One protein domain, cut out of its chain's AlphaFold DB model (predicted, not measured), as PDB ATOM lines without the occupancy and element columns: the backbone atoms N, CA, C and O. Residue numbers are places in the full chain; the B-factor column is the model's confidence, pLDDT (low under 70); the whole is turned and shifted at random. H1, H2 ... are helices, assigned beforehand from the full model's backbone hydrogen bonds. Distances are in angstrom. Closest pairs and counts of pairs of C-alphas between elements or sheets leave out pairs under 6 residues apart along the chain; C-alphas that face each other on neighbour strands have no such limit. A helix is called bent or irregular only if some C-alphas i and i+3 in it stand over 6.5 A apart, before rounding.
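AT A GLANCE: This is residues 564 to 584, 605 to 639 and 650 to 674 of the 1228 residues of an uncharacterized protein of Leptomonas seymouri (UniProt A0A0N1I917). Two long helices, H1 and H2, run opposite ways with only their closest residues near each other, and two shorter helices, H3 and H4, make a second layer over one side of them, H3 on H1 and H4 on H2. The last helix, H5, crosses the kinked end of H2, and the four-helix arrangement is a loose one, with H3 and H4 at 44 degrees. The printed part has 81 residues with five named helices in the order H1 to H5 and no named strand, and its class is all helix. It is compact, with a radius of gyration of the C-alphas of 12.0 A and spans of 34 by 27 by 19 A.

HOW THE PARTS SIT: Start with H1, residues 564 to 584, which has a kink of 28 degrees near residue 571. Look next at H2, residues 607 to 627: it is close to H1 but not clearly touching, the closest C-alphas being those of Leu 566 and Arg 627 at 7.4 A, and their tilt of 34 degrees is only just shallow. H3, residues 629 to 639, touches residues 570 to 574 of H1 alone, closest at the C-alphas of Asp 570 and Ser 631, 5.5 A apart, at a shallow tilt of 26 degrees, the same way. H4, residues 656 to 664, touches H2, with the C-alphas of Cys 622 and Val 662 closest at 4.7 A, at a shallow tilt of 31 degrees, the same way. H4 also touches H3, closest at the C-alphas of Val 639 and Trp 656, 6.4 A apart, at a steep tilt of 44 degrees, opposite ways. H5, residues 666 to 674, touches residues 621 to 626 of H2 alone, about perpendicular at 85 degrees, with the C-alphas of Ala 625 and Gly 668 closest at 5.1 A. H4 and H5 touch only at the corner. H1 is apart from H4 and from H5. In H3 and H4 every O i to N i+4 pair is within hydrogen-bond range; in H1 and H2 it is 15 of 17 each, and in H5 4 of 5.

IN THESE COORDINATES: Find C-alpha 564 at (-31.522, -33.420, 17.932); from there H1 runs 28.7 A to C-alpha 584, and it is only just irregular, with C-alphas 570 and 573 6.9 A apart. H2 spans 28.2 A from C-alpha 607 at (-49.715, -55.122, 12.459); it has a kink of 57 degrees near residue 621 and is irregular, with C-alphas 623 and 626 8.8 A apart. H3 spans 15.5 A and H4 12.3 A. H5 spans 14.1 A, ends at C-alpha 674 at (-38.985, -30.171, -4.863), and is only just irregular, with C-alphas 671 and 674 6.9 A apart.

THE WHOLE: The two C-alphas farthest apart are those of Ala 583 and Leu 666, 34.9 A. Residues 585 to 604 are not printed, with 7.5 A from C-alpha 584 to C-alpha 605, and residues 640 to 649 are not printed, with 13.3 A from C-alpha 639 to C-alpha 650. The links H2 to H3 and H4 to H5 are tight. The mean pLDDT of the printed part is 74.2, and 25 residues are under 70, among them 580 to 584, 650 to 653 and 663 to 671.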
ATOM      1  N   ALA A 564     -32.140 -32.109  17.746       80.88
ATOM      2  CA  ALA A 564     -31.522 -33.420  17.932       80.88
ATOM      3  C   ALA A 564     -32.537 -34.577  17.859       80.88
ATOM      4  O   ALA A 564     -32.250 -35.613  17.260       80.88
ATOM      5  N   ALA A 565     -33.744 -34.399  18.412       82.81
ATOM      6  CA  ALA A 565     -34.796 -35.412  18.319       82.81
ATOM      7  C   ALA A 565     -35.316 -35.578  16.879       82.81
ATOM      8  O   ALA A 565     -35.523 -36.706  16.437       82.81
ATOM      9  N   LEU A 566     -35.489 -34.484  16.123       83.81
ATOM     10  CA  LEU A 566     -35.883 -34.562  14.711       83.81
ATOM     11  C   LEU A 566     -34.791 -35.183  13.829       83.81
ATOM     12  O   LEU A 566     -35.113 -36.007  12.979       83.81
ATOM     13  N   GLU A 567     -33.520 -34.847  14.048       85.06
ATOM     14  CA  GLU A 567     -32.381 -35.427  13.316       85.06
ATOM     15  C   GLU A 567     -32.240 -36.935  13.583       85.06
ATOM     16  O   GLU A 567     -32.084 -37.725  12.647       85.06
ATOM     17  N   PHE A 568     -32.380 -37.360  14.846       86.88
ATOM     18  CA  PHE A 568     -32.441 -38.778  15.209       86.88
ATOM     19  C   PHE A 568     -33.575 -39.506  14.479       86.88
ATOM     20  O   PHE A 568     -33.374 -40.620  13.986       86.88
ATOM     21  N   LEU A 569     -34.756 -38.889  14.391       85.25
ATOM     22  CA  LEU A 569     -35.899 -39.481  13.705       85.25
ATOM     23  C   LEU A 569     -35.674 -39.584  12.191       85.25
ATOM     24  O   LEU A 569     -35.832 -40.675  11.641       85.25
ATOM     25  N   ASP A 570     -35.277 -38.488  11.535       83.31
ATOM     26  CA  ASP A 570     -35.169 -38.385  10.070       83.31
ATOM     27  C   ASP A 570     -34.156 -39.377   9.472       83.31
ATOM     28  O   ASP A 570     -34.360 -39.923   8.379       83.31
ATOM     29  N   VAL A 571     -33.078 -39.648  10.218       80.19
ATOM     30  CA  VAL A 571     -31.950 -40.478   9.774       80.19
ATOM     31  C   VAL A 571     -31.911 -41.827  10.499       80.19
ATOM     32  O   VAL A 571     -32.134 -42.877   9.887       80.19
ATOM     33  N   SER A 572     -31.623 -41.823  11.801       81.19
ATOM     34  CA  SER A 572     -31.257 -43.027  12.559       81.19
ATOM     35  C   SER A 572     -32.448 -43.950  12.806       81.19
ATOM     36  O   SER A 572     -32.400 -45.137  12.481       81.19
ATOM     37  N   TRP A 573     -33.549 -43.413  13.332       80.94
ATOM     38  CA  TRP A 573     -34.726 -44.216  13.654       80.94
ATOM     39  C   TRP A 573     -35.447 -44.708  12.398       80.94
ATOM     40  O   TRP A 573     -35.806 -45.881  12.309       80.94
ATOM     41  N   ARG A 574     -35.596 -43.847  11.381       82.44
ATOM     42  CA  ARG A 574     -36.190 -44.225  10.090       82.44
ATOM     43  C   ARG A 574     -35.437 -45.381   9.426       82.44
ATOM     44  O   ARG A 574     -36.074 -46.335   8.985       82.44
ATOM     45  N   THR A 575     -34.103 -45.330   9.364       78.38
ATOM     46  CA  THR A 575     -33.303 -46.405   8.743       78.38
ATOM     47  C   THR A 575     -33.382 -47.714   9.532       78.38
ATOM     48  O   THR A 575     -33.551 -48.776   8.929       78.38
ATOM     49  N   GLN A 576     -33.366 -47.651  10.866       77.56
ATOM     50  CA  GLN A 576     -33.591 -48.809  11.734       77.56
ATOM     51  C   GLN A 576     -34.982 -49.433  11.522       77.56
ATOM     52  O   GLN A 576     -35.104 -50.653  11.376       77.56
ATOM     53  N   LEU A 577     -36.026 -48.605  11.429       74.69
ATOM     54  CA  LEU A 577     -37.396 -49.059  11.203       74.69
ATOM     55  C   LEU A 577     -37.569 -49.668   9.799       74.69
ATOM     56  O   LEU A 577     -38.178 -50.732   9.655       74.69
ATOM     57  N   GLN A 578     -36.953 -49.073   8.771       74.19
ATOM     58  CA  GLN A 578     -36.971 -49.580   7.392       74.19
ATOM     59  C   GLN A 578     -36.231 -50.924   7.272       74.19
ATOM     60  O   GLN A 578     -36.706 -51.837   6.591       74.19
ATOM     61  N   ALA A 579     -35.120 -51.098   7.996       72.00
ATOM     62  CA  ALA A 579     -34.415 -52.376   8.095       72.00
ATOM     63  C   ALA A 579     -35.278 -53.473   8.755       72.00
ATOM     64  O   ALA A 579     -35.280 -54.615   8.295       72.00
ATOM     65  N   THR A 580     -36.074 -53.143   9.782       69.38
ATOM     66  CA  THR A 580     -37.009 -54.119  10.380       69.38
ATOM     67  C   THR A 580     -38.200 -54.449   9.475       69.38
ATOM     68  O   THR A 580     -38.528 -55.623   9.305       69.38
ATOM     69  N   ALA A 581     -38.811 -53.456   8.821       65.81
ATOM     70  CA  ALA A 581     -39.931 -53.673   7.900       65.81
ATOM     71  C   ALA A 581     -39.531 -54.539   6.687       65.81
ATOM     72  O   ALA A 581     -40.256 -55.460   6.299       65.81
ATOM     73  N   THR A 582     -38.340 -54.304   6.125       67.25
ATOM     74  CA  THR A 582     -37.804 -55.102   5.009       67.25
ATOM     75  C   THR A 582     -37.434 -56.529   5.424       67.25
ATOM     76  O   THR A 582     -37.743 -57.467   4.683       67.25
ATOM     77  N   ALA A 583     -36.869 -56.734   6.620       64.19
ATOM     78  CA  ALA A 583     -36.609 -58.072   7.164       64.19
ATOM     79  C   ALA A 583     -37.903 -58.895   7.335       64.19
ATOM     80  O   ALA A 583     -37.951 -60.065   6.948       64.19
ATOM     81  N   ASN A 584     -38.977 -58.270   7.828       59.66
ATOM     82  CA  ASN A 584     -40.283 -58.917   8.002       59.66
ATOM     83  C   ASN A 584     -40.884 -59.362   6.663       59.66
ATOM     84  O   ASN A 584     -41.424 -60.463   6.540       59.66
ATOM     85  N   LEU A 605     -42.749 -57.432  13.572       65.88
ATOM     86  CA  LEU A 605     -43.557 -56.404  14.237       65.88
ATOM     87  C   LEU A 605     -45.042 -56.718  14.045       65.88
ATOM     88  O   LEU A 605     -45.457 -57.051  12.928       65.88
ATOM     89  N   SER A 606     -45.851 -56.571  15.093       69.69
ATOM     90  CA  SER A 606     -47.294 -56.734  14.946       69.69
ATOM     91  C   SER A 606     -47.884 -55.675  14.004       69.69
ATOM     92  O   SER A 606     -47.383 -54.556  13.849       69.69
ATOM     93  N   ARG A 607     -48.997 -56.033  13.357       68.69
ATOM     94  CA  ARG A 607     -49.715 -55.122  12.459       68.69
ATOM     95  C   ARG A 607     -50.231 -53.878  13.196       68.69
ATOM     96  O   ARG A 607     -50.219 -52.799  12.616       68.69
ATOM     97  N   VAL A 608     -50.653 -54.031  14.454       69.19
ATOM     98  CA  VAL A 608     -51.170 -52.934  15.289       69.19
ATOM     99  C   VAL A 608     -50.062 -51.918  15.570       69.19
ATOM    100  O   VAL A 608     -50.240 -50.734  15.292       69.19
ATOM    101  N   THR A 609     -48.882 -52.385  15.988       73.75
ATOM    102  CA  THR A 609     -47.679 -51.554  16.160       73.75
ATOM    103  C   THR A 609     -47.315 -50.802  14.883       73.75
ATOM    104  O   THR A 609     -47.069 -49.599  14.925       73.75
ATOM    105  N   LEU A 610     -47.343 -51.463  13.720       74.19
ATOM    106  CA  LEU A 610     -47.062 -50.800  12.443       74.19
ATOM    107  C   LEU A 610     -48.079 -49.683  12.129       74.19
ATOM    108  O   LEU A 610     -47.675 -48.587  11.746       74.19
ATOM    109  N   GLU A 611     -49.377 -49.924  12.339       76.19
ATOM    110  CA  GLU A 611     -50.433 -48.917  12.136       76.19
ATOM    111  C   GLU A 611     -50.298 -47.730  13.118       76.19
ATOM    112  O   GLU A 611     -50.474 -46.575  12.718       76.19
ATOM    113  N   VAL A 612     -49.914 -47.973  14.379       77.12
ATOM    114  CA  VAL A 612     -49.619 -46.920  15.372       77.12
ATOM    115  C   VAL A 612     -48.419 -46.070  14.950       77.12
ATOM    116  O   VAL A 612     -48.515 -44.838  14.922       77.12
ATOM    117  N   LEU A 613     -47.306 -46.706  14.574       80.38
ATOM    118  CA  LEU A 613     -46.098 -46.014  14.120       80.38
ATOM    119  C   LEU A 613     -46.375 -45.183  12.856       80.38
ATOM    120  O   LEU A 613     -45.925 -44.041  12.772       80.38
ATOM    121  N   GLN A 614     -47.170 -45.699  11.912       78.38
ATOM    122  CA  GLN A 614     -47.580 -44.979  10.698       78.38
ATOM    123  C   GLN A 614     -48.412 -43.724  10.993       78.38
ATOM    124  O   GLN A 614     -48.165 -42.673  10.392       78.38
ATOM    125  N   ARG A 615     -49.366 -43.791  11.932       81.44
ATOM    126  CA  ARG A 615     -50.147 -42.615  12.371       81.44
ATOM    127  C   ARG A 615     -49.244 -41.551  12.993       81.44
ATOM    128  O   ARG A 615     -49.344 -40.380  12.634       81.44
ATOM    129  N   CYS A 616     -48.336 -41.972  13.871       83.31
ATOM    130  CA  CYS A 616     -47.385 -41.091  14.544       83.31
ATOM    131  C   CYS A 616     -46.460 -40.383  13.540       83.31
ATOM    132  O   CYS A 616     -46.430 -39.155  13.487       83.31
ATOM    133  N   TRP A 617     -45.814 -41.141  12.647       84.31
ATOM    134  CA  TRP A 617     -44.998 -40.604  11.552       84.31
ATOM    135  C   TRP A 617     -45.757 -39.615  10.663       84.31
ATOM    136  O   TRP A 617     -45.240 -38.548  10.334       84.31
ATOM    137  N   THR A 618     -47.001 -39.942  10.308       82.69
ATOM    138  CA  THR A 618     -47.857 -39.061   9.503       82.69
ATOM    139  C   THR A 618     -48.104 -37.725  10.213       82.69
ATOM    140  O   THR A 618     -48.025 -36.674   9.577       82.69
ATOM    141  N   ARG A 619     -48.338 -37.742  11.533       82.81
ATOM    142  CA  ARG A 619     -48.533 -36.532  12.350       82.81
ATOM    143  C   ARG A 619     -47.262 -35.679  12.442       82.81
ATOM    144  O   ARG A 619     -47.342 -34.481  12.179       82.81
ATOM    145  N   ILE A 620     -46.099 -36.286  12.713       83.56
ATOM    146  CA  ILE A 620     -44.808 -35.570  12.749       83.56
ATOM    147  C   ILE A 620     -44.547 -34.877  11.406       83.56
ATOM    148  O   ILE A 620     -44.275 -33.677  11.378       83.56
ATOM    149  N   LEU A 621     -44.695 -35.594  10.284       81.38
ATOM    150  CA  LEU A 621     -44.466 -35.029   8.953       81.38
ATOM    151  C   LEU A 621     -45.456 -33.904   8.618       81.38
ATOM    152  O   LEU A 621     -45.051 -32.897   8.047       81.38
ATOM    153  N   CYS A 622     -46.727 -33.999   9.024       77.56
ATOM    154  CA  CYS A 622     -47.687 -32.900   8.851       77.56
ATOM    155  C   CYS A 622     -47.250 -31.610   9.573       77.56
ATOM    156  O   CYS A 622     -47.471 -30.514   9.047       77.56
ATOM    157  N   CYS A 623     -46.628 -31.737  10.750       78.19
ATOM    158  CA  CYS A 623     -46.196 -30.620  11.592       78.19
ATOM    159  C   CYS A 623     -44.813 -30.050  11.223       78.19
ATOM    160  O   CYS A 623     -44.635 -28.833  11.331       78.19
ATOM    161  N   HIS A 624     -43.876 -30.906  10.789       82.12
ATOM    162  CA  HIS A 624     -42.434 -30.615  10.664       82.12
ATOM    163  C   HIS A 624     -41.806 -30.976   9.309       82.12
ATOM    164  O   HIS A 624     -40.585 -31.043   9.217       82.12
ATOM    165  N   ALA A 625     -42.602 -31.174   8.251       78.44
ATOM    166  CA  ALA A 625     -42.142 -31.535   6.901       78.44
ATOM    167  C   ALA A 625     -40.825 -30.853   6.460       78.44
ATOM    168  O   ALA A 625     -39.868 -31.525   6.087       78.44
ATOM    169  N   CYS A 626     -40.741 -29.523   6.566       76.25
ATOM    170  CA  CYS A 626     -39.571 -28.736   6.157       76.25
ATOM    171  C   CYS A 626     -38.276 -29.019   6.949       76.25
ATOM    172  O   CYS A 626     -37.206 -28.600   6.515       76.25
ATOM    173  N   ARG A 627     -38.359 -29.718   8.088       78.44
ATOM    174  CA  ARG A 627     -37.231 -30.113   8.948       78.44
ATOM    175  C   ARG A 627     -36.897 -31.609   8.859       78.44
ATOM    176  O   ARG A 627     -36.001 -32.053   9.567       78.44
ATOM    177  N   MET A 628     -37.596 -32.375   8.014       81.62
ATOM    178  CA  MET A 628     -37.392 -33.822   7.828       81.62
ATOM    179  C   MET A 628     -37.243 -34.200   6.339       81.62
ATOM    180  O   MET A 628     -38.060 -34.954   5.795       81.62
ATOM    181  N   PRO A 629     -36.242 -33.640   5.630       80.12
ATOM    182  CA  PRO A 629     -36.098 -33.819   4.188       80.12
ATOM    183  C   PRO A 629     -35.818 -35.275   3.785       80.12
ATOM    184  O   PRO A 629     -36.258 -35.690   2.711       80.12
ATOM    185  N   GLN A 630     -35.138 -36.079   4.614       82.12
ATOM    186  CA  GLN A 630     -34.859 -37.477   4.258       82.12
ATOM    187  C   GLN A 630     -36.113 -38.349   4.366       82.12
ATOM    188  O   GLN A 630     -36.327 -39.231   3.535       82.12
ATOM    189  N   SER A 631     -36.972 -38.083   5.349       82.81
ATOM    190  CA  SER A 631     -38.262 -38.756   5.512       82.81
ATOM    191  C   SER A 631     -39.259 -38.345   4.434       82.81
ATOM    192  O   SER A 631     -40.023 -39.192   3.982       82.81
ATOM    193  N   LEU A 632     -39.235 -37.090   3.965       78.94
ATOM    194  CA  LEU A 632     -40.027 -36.663   2.803       78.94
ATOM    195  C   LEU A 632     -39.557 -37.319   1.500       78.94
ATOM    196  O   LEU A 632     -40.393 -37.779   0.720       78.94
ATOM    197  N   ALA A 633     -38.244 -37.411   1.273       79.50
ATOM    198  CA  ALA A 633     -37.700 -38.142   0.131       79.50
ATOM    199  C   ALA A 633     -38.102 -39.628   0.189       79.50
ATOM    200  O   ALA A 633     -38.674 -40.144  -0.769       79.50
ATOM    201  N   ALA A 634     -37.921 -40.280   1.344       77.75
ATOM    202  CA  ALA A 634     -38.312 -41.672   1.563       77.75
ATOM    203  C   ALA A 634     -39.831 -41.904   1.426       77.75
ATOM    204  O   ALA A 634     -40.239 -42.931   0.896       77.75
ATOM    205  N   LEU A 635     -40.674 -40.955   1.850       79.12
ATOM    206  CA  LEU A 635     -42.128 -40.972   1.640       79.12
ATOM    207  C   LEU A 635     -42.480 -40.998   0.147       79.12
ATOM    208  O   LEU A 635     -43.352 -41.763  -0.267       79.12
ATOM    209  N   VAL A 636     -41.805 -40.185  -0.670       74.12
ATOM    210  CA  VAL A 636     -42.014 -40.181  -2.125       74.12
ATOM    211  C   VAL A 636     -41.457 -41.460  -2.759       74.12
ATOM    212  O   VAL A 636     -42.142 -42.065  -3.582       74.12
ATOM    213  N   GLU A 637     -40.285 -41.943  -2.342       74.81
ATOM    214  CA  GLU A 637     -39.690 -43.197  -2.832       74.81
ATOM    215  C   GLU A 637     -40.550 -44.437  -2.511       74.81
ATOM    216  O   GLU A 637     -40.828 -45.231  -3.414       74.81
ATOM    217  N   ASP A 638     -41.051 -44.574  -1.276       70.94
ATOM    218  CA  ASP A 638     -41.957 -45.659  -0.852       70.94
ATOM    219  C   ASP A 638     -43.269 -45.663  -1.660       70.94
ATOM    220  O   ASP A 638     -43.872 -46.722  -1.873       70.94
ATOM    221  N   VAL A 639     -43.720 -44.499  -2.141       68.94
ATOM    222  CA  VAL A 639     -44.901 -44.357  -3.007       68.94
ATOM    223  C   VAL A 639     -44.567 -44.646  -4.481       68.94
ATOM    224  O   VAL A 639     -45.328 -45.355  -5.147       68.94
ATOM    225  N   SER A 650     -47.053 -55.240   3.025       46.91
ATOM    226  CA  SER A 650     -46.595 -55.269   4.418       46.91
ATOM    227  C   SER A 650     -45.188 -54.692   4.671       46.91
ATOM    228  O   SER A 650     -44.762 -54.673   5.818       46.91
ATOM    229  N   ALA A 651     -44.445 -54.285   3.633       51.91
ATOM    230  CA  ALA A 651     -43.046 -53.844   3.742       51.91
ATOM    231  C   ALA A 651     -42.833 -52.318   3.763       51.91
ATOM    232  O   ALA A 651     -41.728 -51.873   4.068       51.91
ATOM    233  N   ARG A 652     -43.837 -51.528   3.358       65.19
ATOM    234  CA  ARG A 652     -43.699 -50.076   3.149       65.19
ATOM    235  C   ARG A 652     -43.962 -49.325   4.450       65.19
ATOM    236  O   ARG A 652     -44.956 -49.606   5.122       65.19
ATOM    237  N   LEU A 653     -43.095 -48.374   4.788       65.06
ATOM    238  CA  LEU A 653     -43.289 -47.524   5.961       65.06
ATOM    239  C   LEU A 653     -44.359 -46.483   5.678       65.06
ATOM    240  O   LEU A 653     -45.253 -46.290   6.496       65.06
ATOM    241  N   PHE A 654     -44.298 -45.867   4.501       74.81
ATOM    242  CA  PHE A 654     -45.212 -44.807   4.113       74.81
ATOM    243  C   PHE A 654     -46.223 -45.258   3.054       74.81
ATOM    244  O   PHE A 654     -46.002 -46.198   2.286       74.81
ATOM    245  N   THR A 655     -47.370 -44.580   3.018       73.56
ATOM    246  CA  THR A 655     -48.481 -44.900   2.112       73.56
ATOM    247  C   THR A 655     -48.965 -43.660   1.363       73.56
ATOM    248  O   THR A 655     -48.660 -42.526   1.737       73.56
ATOM    249  N   TRP A 656     -49.801 -43.866   0.339       72.00
ATOM    250  CA  TRP A 656     -50.531 -42.774  -0.312       72.00
ATOM    251  C   TRP A 656     -51.347 -41.933   0.688       72.00
ATOM    252  O   TRP A 656     -51.420 -40.723   0.518       72.00
ATOM    253  N   GLN A 657     -51.893 -42.530   1.757       72.56
ATOM    254  CA  GLN A 657     -52.606 -41.785   2.805       72.56
ATOM    255  C   GLN A 657     -51.667 -40.821   3.546       72.56
ATOM    256  O   GLN A 657     -52.028 -39.668   3.762       72.56
ATOM    257  N   THR A 658     -50.442 -41.253   3.880       75.12
ATOM    258  CA  THR A 658     -49.425 -40.379   4.489       75.12
ATOM    259  C   THR A 658     -49.039 -39.236   3.549       75.12
ATOM    260  O   THR A 658     -48.958 -38.090   3.988       75.12
ATOM    261  N   LEU A 659     -48.865 -39.510   2.250       77.44
ATOM    262  CA  LEU A 659     -48.548 -38.475   1.258       77.44
ATOM    263  C   LEU A 659     -49.681 -37.444   1.132       77.44
ATOM    264  O   LEU A 659     -49.419 -36.239   1.144       77.44
ATOM    265  N   ILE A 660     -50.939 -37.897   1.082       74.25
ATOM    266  CA  ILE A 660     -52.110 -37.010   1.085       74.25
ATOM    267  C   ILE A 660     -52.187 -36.196   2.383       74.25
ATOM    268  O   ILE A 660     -52.379 -34.981   2.318       74.25
ATOM    269  N   ALA A 661     -51.968 -36.820   3.540       71.88
ATOM    270  CA  ALA A 661     -51.985 -36.144   4.831       71.88
ATOM    271  C   ALA A 661     -50.955 -35.007   4.904       71.88
ATOM    272  O   ALA A 661     -51.326 -33.871   5.210       71.88
ATOM    273  N   VAL A 662     -49.700 -35.268   4.525       72.81
ATOM    274  CA  VAL A 662     -48.642 -34.244   4.482       72.81
ATOM    275  C   VAL A 662     -48.971 -33.165   3.446       72.81
ATOM    276  O   VAL A 662     -48.859 -31.980   3.746       72.81
ATOM    277  N   SER A 663     -49.488 -33.533   2.266       68.06
ATOM    278  CA  SER A 663     -49.932 -32.559   1.252       68.06
ATOM    279  C   SER A 663     -51.102 -31.671   1.701       68.06
ATOM    280  O   SER A 663     -51.365 -30.637   1.082       68.06
ATOM    281  N   SER A 664     -51.819 -32.055   2.767       61.41
ATOM    282  CA  SER A 664     -52.941 -31.281   3.305       61.41
ATOM    283  C   SER A 664     -52.489 -30.059   4.118       61.41
ATOM    284  O   SER A 664     -53.211 -29.059   4.138       61.41
ATOM    285  N   THR A 665     -51.277 -30.063   4.690       59.78
ATOM    286  CA  THR A 665     -50.710 -28.888   5.379       59.78
ATOM    287  C   THR A 665     -49.929 -28.000   4.406       59.78
ATOM    288  O   THR A 665     -49.332 -28.482   3.446       59.78
ATOM    289  N   LEU A 666     -49.935 -26.680   4.627       60.06
ATOM    290  CA  LEU A 666     -49.264 -25.728   3.728       60.06
ATOM    291  C   LEU A 666     -47.736 -25.912   3.750       60.06
ATOM    292  O   LEU A 666     -47.114 -25.985   2.694       60.06
ATOM    293  N   SER A 667     -47.160 -26.099   4.942       63.19
ATOM    294  CA  SER A 667     -45.740 -26.423   5.141       63.19
ATOM    295  C   SER A 667     -45.344 -27.786   4.566       63.19
ATOM    296  O   SER A 667     -44.216 -27.955   4.107       63.19
ATOM    297  N   GLY A 668     -46.259 -28.761   4.582       64.44
ATOM    298  CA  GLY A 668     -46.065 -30.061   3.946       64.44
ATOM    299  C   GLY A 668     -46.085 -29.964   2.425       64.44
ATOM    300  O   GLY A 668     -45.186 -30.484   1.771       64.44
ATOM    301  N   TRP A 669     -47.037 -29.224   1.853       67.06
ATOM    302  CA  TRP A 669     -47.097 -28.982   0.410       67.06
ATOM    303  C   TRP A 669     -45.852 -28.255  -0.113       67.06
ATOM    304  O   TRP A 669     -45.250 -28.716  -1.081       67.06
ATOM    305  N   SER A 670     -45.412 -27.174   0.544       65.69
ATOM    306  CA  SER A 670     -44.202 -26.443   0.138       65.69
ATOM    307  C   SER A 670     -42.932 -27.294   0.238       65.69
ATOM    308  O   SER A 670     -42.071 -27.202  -0.629       65.69
ATOM    309  N   ALA A 671     -42.821 -28.151   1.259       68.75
ATOM    310  CA  ALA A 671     -41.677 -29.050   1.414       68.75
ATOM    311  C   ALA A 671     -41.712 -30.242   0.437       68.75
ATOM    312  O   ALA A 671     -40.662 -30.739   0.043       68.75
ATOM    313  N   LEU A 672     -42.899 -30.682   0.000       70.06
ATOM    314  CA  LEU A 672     -43.051 -31.735  -1.008       70.06
ATOM    315  C   LEU A 672     -42.729 -31.255  -2.432       70.06
ATOM    316  O   LEU A 672     -42.232 -32.059  -3.216       70.06
ATOM    317  N   GLN A 673     -42.969 -29.982  -2.777       69.88
ATOM    318  CA  GLN A 673     -42.747 -29.426  -4.128       69.88
ATOM    319  C   GLN A 673     -41.433 -29.849  -4.824       69.88
ATOM    320  O   GLN A 673     -41.531 -30.346  -5.949       69.88
ATOM    321  N   PRO A 674     -40.230 -29.731  -4.219       68.75
ATOM    322  CA  PRO A 674     -38.985 -30.171  -4.863       68.75
ATOM    323  C   PRO A 674     -38.944 -31.681  -5.161       68.75
ATOM    324  O   PRO A 674     -38.275 -32.102  -6.103       68.75
TER     325      PRO A 674